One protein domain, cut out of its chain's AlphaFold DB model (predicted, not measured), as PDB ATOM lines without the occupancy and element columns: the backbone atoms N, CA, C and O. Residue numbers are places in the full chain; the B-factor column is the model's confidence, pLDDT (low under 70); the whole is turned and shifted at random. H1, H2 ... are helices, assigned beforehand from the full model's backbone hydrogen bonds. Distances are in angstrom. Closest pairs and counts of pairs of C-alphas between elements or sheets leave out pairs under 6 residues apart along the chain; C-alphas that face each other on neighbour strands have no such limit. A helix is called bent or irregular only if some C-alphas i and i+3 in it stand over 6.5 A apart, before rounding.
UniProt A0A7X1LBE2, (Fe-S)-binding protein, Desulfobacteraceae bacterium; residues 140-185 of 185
ATOM      1  N   HIS A 140      23.573  17.986  13.075       92.88
ATOM      2  CA  HIS A 140      23.529  16.526  13.009       92.88
ATOM      3  C   HIS A 140      22.782  15.897  14.193       92.88
ATOM      4  O   HIS A 140      22.445  14.714  14.142       92.88
ATOM      5  N   LYS A 141      22.483  16.646  15.265       92.62
ATOM      6  CA  LYS A 141      21.789  16.091  16.441       92.62
ATOM      7  C   LYS A 141      20.398  15.570  16.089       92.62
ATOM      8  O   LYS A 141      20.029  14.477  16.519       92.62
ATOM      9  N   GLY A 142      19.657  16.300  15.254       92.69
ATOM     10  CA  GLY A 142      18.335  15.878  14.779       92.69
ATOM     11  C   GLY A 142      18.379  14.560  14.002       92.69
ATOM     12  O   GLY A 142      17.522  13.701  14.206       92.69
ATOM     13  N   LEU A 143      19.415  14.375  13.178       93.44
ATOM     14  CA  LEU A 143      19.665  13.146  12.426       93.44
ATOM     15  C   LEU A 143      19.927  11.961  13.366       93.44
ATOM     16  O   LEU A 143      19.299  10.913  13.234       93.44
ATOM     17  N   VAL A 144      20.813  12.139  14.351       92.94
ATOM     18  CA  VAL A 144      21.164  11.090  15.323       92.94
ATOM     19  C   VAL A 144      19.956  10.684  16.165       92.94
ATOM     20  O   VAL A 144      19.685   9.493  16.319       92.94
ATOM     21  N   THR A 145      19.205  11.658  16.685       93.56
ATOM     22  CA  THR A 145      17.983  11.403  17.458       93.56
ATOM     23  C   THR A 145      16.937  10.682  16.612       93.56
ATOM     24  O   THR A 145      16.333   9.714  17.071       93.56
ATOM     25  N   SER A 146      16.758  11.103  15.356       94.00
ATOM     26  CA  SER A 146      15.827  10.460  14.432       94.00
ATOM     27  C   SER A 146      16.187   8.999  14.176       94.00
ATOM     28  O   SER A 146      15.328   8.127  14.291       94.00
ATOM     29  N   SER A 147      17.458   8.720  13.885       93.81
ATOM     30  CA  SER A 147      17.926   7.358  13.631       93.81
ATOM     31  C   SER A 147      17.734   6.450  14.845       93.81
ATOM     32  O   SER A 147      17.295   5.321  14.674       93.81
ATOM     33  N   LYS A 148      17.977   6.942  16.068       91.38
ATOM     34  CA  LYS A 148      17.763   6.162  17.303       91.38
ATOM     35  C   LYS A 148      16.287   5.870  17.585       91.38
ATOM     36  O   LYS A 148      15.955   4.779  18.035       91.38
ATOM     37  N   ASN A 149      15.410   6.841  17.341       91.31
ATOM     38  CA  ASN A 149      13.996   6.725  17.706       91.31
ATOM     39  C   ASN A 149      13.152   6.041  16.623       91.31
ATOM     40  O   ASN A 149      12.155   5.390  16.934       91.31
ATOM     41  N   TYR A 150      13.527   6.202  15.351       90.19
ATOM     42  CA  TYR A 150      12.689   5.825  14.214       90.19
ATOM     43  C   TYR A 150      13.379   4.934  13.171       90.19
ATOM     44  O   TYR A 150      12.744   4.598  12.169       90.19
ATOM     45  N   ASP A 151      14.655   4.579  13.359       89.31
ATOM     46  CA  ASP A 151      15.489   3.853  12.382       89.31
ATOM     47  C   ASP A 151      15.534   4.522  10.999       89.31
ATOM     48  O   ASP A 151      15.655   3.867   9.962       89.31
ATOM     49  N   ASN A 152      15.374   5.845  10.958       90.38
ATOM     50  CA  ASN A 152      15.494   6.626   9.736       90.38
ATOM     51  C   ASN A 152      15.895   8.076  10.037       90.38
ATOM     52  O   ASN A 152      15.621   8.568  11.131       90.38
ATOM     53  N   PRO A 153      16.484   8.785   9.065       91.56
ATOM     54  CA  PRO A 153      16.950  10.158   9.239       91.56
ATOM     55  C   PRO A 153      15.870  11.251   9.113       91.56
ATOM     56  O   PRO A 153      16.164  12.415   9.367       91.56
ATOM     57  N   TRP A 154      14.633  10.918   8.723       89.62
ATOM     58  CA  TRP A 154      13.603  11.898   8.331       89.62
ATOM     59  C   TRP A 154      12.552  12.194   9.411       89.62
ATOM     60  O   TRP A 154      11.515  12.785   9.110       89.62
ATOM     61  N   GLN A 155      12.778  11.760  10.651       89.25
ATOM     62  CA  GLN A 155      11.866  11.926  11.791       89.25
ATOM     63  C   GLN A 155      10.449  11.405  11.511       89.25
ATOM     64  O   GLN A 155       9.454  11.932  12.013       89.25
ATOM     65  N   ARG A 156      10.332  10.367  10.673       89.44
ATOM     66  CA  ARG A 156       9.045   9.749  10.336       89.44
ATOM     67  C   ARG A 156       8.849   8.463  11.129       89.44
ATOM     68  O   ARG A 156       9.780   7.669  11.216       89.44
ATOM     69  N   PRO A 157       7.650   8.203  11.672       88.44
ATOM     70  CA  PRO A 157       7.407   6.980  12.421       88.44
ATOM     71  C   PRO A 157       7.446   5.750  11.509       88.44
ATOM     72  O   PRO A 157       7.021   5.795  10.351       88.44
ATOM     73  N   ARG A 158       7.892   4.619  12.070       85.38
ATOM     74  CA  ARG A 158       8.022   3.323  11.376       85.38
ATOM     75  C   ARG A 158       6.727   2.886  10.679       85.38
ATOM     76  O   ARG A 158       6.778   2.338   9.582       85.38
ATOM     77  N   SER A 159       5.570   3.199  11.272       85.31
ATOM     78  CA  SER A 159       4.234   2.890  10.736       85.31
ATOM     79  C   SER A 159       3.892   3.598   9.422       85.31
ATOM     80  O   SER A 159       2.901   3.256   8.791       85.31
ATOM     81  N   GLN A 160       4.676   4.598   9.009       86.81
ATOM     82  CA  GLN A 160       4.465   5.336   7.762       86.81
ATOM     83  C   GLN A 160       5.405   4.897   6.633       86.81
ATOM     84  O   GLN A 160       5.308   5.433   5.526       86.81
ATOM     85  N   ARG A 161       6.308   3.940   6.888       85.56
ATOM     86  CA  ARG A 161       7.348   3.507   5.941       85.56
ATOM     87  C   ARG A 161       6.783   2.982   4.618       85.56
ATOM     88  O   ARG A 161       7.431   3.122   3.588       85.56
ATOM     89  N   ASP A 162       5.590   2.402   4.633       87.31
ATOM     90  CA  ASP A 162       4.923   1.785   3.483       87.31
ATOM     91  C   ASP A 162       3.924   2.717   2.772       87.31
ATOM     92  O   ASP A 162       3.311   2.321   1.780       87.31
ATOM     93  N   ARG A 163       3.759   3.976   3.204       86.62
ATOM     94  CA  ARG A 163       2.775   4.900   2.601       86.62
ATOM     95  C   ARG A 163       2.956   5.086   1.092       86.62
ATOM     96  O   ARG A 163       1.965   5.184   0.367       86.62
ATOM     97  N   TRP A 164       4.202   5.100   0.617       89.12
ATOM     98  CA  TRP A 164       4.531   5.247  -0.806       89.12
ATOM     99  C   TRP A 164       3.985   4.095  -1.665       89.12
ATOM    100  O   TRP A 164       3.703   4.286  -2.847       89.12
ATOM    101  N   VAL A 165       3.777   2.915  -1.074       91.56
ATOM    102  CA  VAL A 165       3.351   1.699  -1.773       91.56
ATOM    103  C   VAL A 165       1.966   1.878  -2.403       91.56
ATOM    104  O   VAL A 165       1.748   1.473  -3.546       91.56
ATOM    105  N   LYS A 166       1.025   2.516  -1.693       87.31
ATOM    106  CA  LYS A 166      -0.335   2.758  -2.210       87.31
ATOM    107  C   LYS A 166      -0.305   3.633  -3.465       87.31
ATOM    108  O   LYS A 166      -0.994   3.329  -4.438       87.31
ATOM    109  N   ILE A 167       0.531   4.675  -3.450       91.56
ATOM    110  CA  ILE A 167       0.739   5.585  -4.586       91.56
ATOM    111  C   ILE A 167       1.391   4.822  -5.744       91.56
ATOM    112  O   ILE A 167       0.887   4.850  -6.861       91.56
ATOM    113  N   ALA A 168       2.451   4.058  -5.474       94.50
ATOM    114  CA  ALA A 168       3.141   3.272  -6.493       94.50
ATOM    115  C   ALA A 168       2.235   2.224  -7.167       94.50
ATOM    116  O   ALA A 168       2.355   2.011  -8.373       94.50
ATOM    117  N   LYS A 169       1.312   1.594  -6.423       92.56
ATOM    118  CA  LYS A 169       0.330   0.651  -6.983       92.56
ATOM    119  C   LYS A 169      -0.704   1.359  -7.860       92.56
ATOM    120  O   LYS A 169      -0.997   0.873  -8.949       92.56
ATOM    121  N   LYS A 170      -1.233   2.506  -7.412       93.94
ATOM    122  CA  LYS A 170      -2.166   3.332  -8.202       93.94
ATOM    123  C   LYS A 170      -1.531   3.769  -9.527       93.94
ATOM    124  O   LYS A 170      -2.159   3.645 -10.572       93.94
ATOM    125  N   ASP A 171      -0.266   4.176  -9.474       96.50
ATOM    126  CA  ASP A 171       0.511   4.633 -10.631       96.50
ATOM    127  C   ASP A 171       1.086   3.475 -11.470       96.50
ATOM    128  O   ASP A 171       1.889   3.702 -12.370       96.50
ATOM    129  N   LYS A 172       0.716   2.220 -11.170       95.25
ATOM    130  CA  LYS A 172       1.187   0.999 -11.850       95.25
ATOM    131  C   LYS A 172       2.720   0.832 -11.881       95.25
ATOM    132  O   LYS A 172       3.235   0.080 -12.704       95.25
ATOM    133  N   ARG A 173       3.459   1.469 -10.959       95.06
ATOM    134  CA  ARG A 173       4.926   1.319 -10.816       95.06
ATOM    135  C   ARG A 173       5.325  -0.005 -10.162       95.06
ATOM    136  O   ARG A 173       6.450  -0.459 -10.332       95.06
ATOM    137  N   ILE A 174       4.414  -0.621  -9.407       92.88
ATOM    138  CA  ILE A 174       4.603  -1.934  -8.778       92.88
ATOM    139  C   ILE A 174       3.413  -2.844  -9.080       92.88
ATOM    140  O   ILE A 174       2.267  -2.393  -9.105       92.88
ATOM    141  N   LYS A 175       3.686  -4.136  -9.289       90.00
ATOM    142  CA  LYS A 175       2.654  -5.147  -9.581       90.00
ATOM    143  C   LYS A 175       1.994  -5.692  -8.312       90.00
ATOM    144  O   LYS A 175       0.783  -5.884  -8.277       90.00
ATOM    145  N   VAL A 176       2.787  -5.926  -7.266       89.00
ATOM    146  CA  VAL A 176       2.354  -6.558  -6.011       89.00
ATOM    147  C   VAL A 176       2.773  -5.680  -4.836       89.00
ATOM    148  O   VAL A 176       3.795  -4.997  -4.898       89.00
ATOM    149  N   LEU A 177       1.960  -5.667  -3.776       85.44
ATOM    150  CA  LEU A 177       2.312  -4.976  -2.539       85.44
ATOM    151  C   LEU A 177       3.463  -5.735  -1.848       85.44
ATOM    152  O   LEU A 177       3.369  -6.955  -1.716       85.44
ATOM    153  N   PRO A 178       4.529  -5.050  -1.400       84.62
ATOM    154  CA  PRO A 178       5.572  -5.673  -0.603       84.62
ATOM    155  C   PRO A 178       4.987  -6.214   0.704       84.62
ATOM    156  O   PRO A 178       4.083  -5.618   1.295       84.62
ATOM    157  N   GLN A 179       5.517  -7.347   1.159       81.44
ATOM    158  CA  GLN A 179       5.152  -7.913   2.451       81.44
ATOM    159  C   GLN A 179       5.618  -6.982   3.574       81.44
ATOM    160  O   GLN A 179       6.771  -6.551   3.608       81.44
ATOM    161  N   ILE A 180       4.712  -6.673   4.501       75.69
ATOM    162  CA  ILE A 180       5.035  -5.863   5.673       75.69
ATOM    163  C   ILE A 180       5.668  -6.787   6.711       75.69
ATOM    164  O   ILE A 180       4.976  -7.572   7.358       75.69
ATOM    165  N   ILE A 181       6.987  -6.683   6.875       73.06
ATOM    166  CA  ILE A 181       7.698  -7.340   7.972       73.06
ATOM    167  C   ILE A 181       7.323  -6.590   9.252       73.06
ATOM    168  O   ILE A 181       7.703  -5.430   9.434       73.06
ATOM    169  N   LYS A 182       6.535  -7.226  10.124       69.31
ATOM    170  CA  LYS A 182       6.275  -6.680  11.459       69.31
ATOM    171  C   LYS A 182       7.586  -6.715  12.253       69.31
ATOM    172  O   LYS A 182       8.277  -7.732  12.184       69.31
ATOM    173  N   PRO A 183       7.951  -5.638  12.969       64.69
ATOM    174  CA  PRO A 183       9.124  -5.673  13.831       64.69
ATOM    175  C   PRO A 183       8.958  -6.812  14.840       64.69
ATOM    176  O   PRO A 183       7.883  -6.963  15.425       64.69
ATOM    177  N   VAL A 184       9.998  -7.631  14.989       67.38
ATOM    178  CA  VAL A 184      10.082  -8.601  16.082       67.38
ATOM    179  C   VAL A 184      10.198  -7.764  17.351       67.38
ATOM    180  O   VAL A 184      11.121  -6.957  17.454       67.38
ATOM    181  N   VAL A 185       9.176  -7.852  18.203       59.50
ATOM    182  CA  VAL A 185       9.094  -7.127  19.480       59.50
ATOM    183  C   VAL A 185      10.231  -7.568  20.388       59.50
ATOM    184  O   VAL A 185      10.474  -8.795  20.437       59.50
TER     185      VAL A 185
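This is residues 140 to 185 of the 185 residues of the protein "(Fe-S)-binding protein" of Desulfobacteraceae bacterium (UniProt A0A7X1LBE2). Two short helices, H1 and H2, lie at the two ends of a long winding link and have no contact with each other; after H2 the last stretch, residues 171 to 185, turns and folds back toward the H1 end as an open tail, making a loose sideways V with the link and H2. The printed part has 46 residues with two named helices, H1 then H2 along the chain, and no named strand. The class is all helix, though only 19 of the 46 residues are in named elements. The whole is loose, with a radius of gyration of the C-alphas of 13.5 A, and only just flat, spanning 38 by 25 by 10 A.

The longest helix is H1, residues 140 to 150. The other helix is H2, residues 163 to 170. H1 and H2 are apart, with no C-alpha of the one within 8 A of the other. The link between them, residues 151 to 162, is long. In H1 every O i to N i+4 pair is within hydrogen-bond range; in H2 3 of 4 are.

H1 measures 15.3 A from C-alpha 140 at (23.529, 16.526, 13.009) to C-alpha 150 at (12.689, 5.825, 14.214). H2 measures 12.0 A and ends with C-alpha 170 at (-2.166, 3.332, -8.202). H2 is neither bent nor irregular, but only just: C-alphas 163 and 166 are 6.1 A apart.

The two C-alphas farthest apart are those of Lys 141 and Lys 175, 38.7 A. The C-alphas of residues 151 to 162 lie 2 to 11 A from the mean of the C-alphas, and those of residues 171 to 185 lie 10 to 19 A from it. The printed part has no cut and ends at Val 185, the chain's last residue. The mean pLDDT of the printed part is 87.5; residues 182 to 185 are under 70.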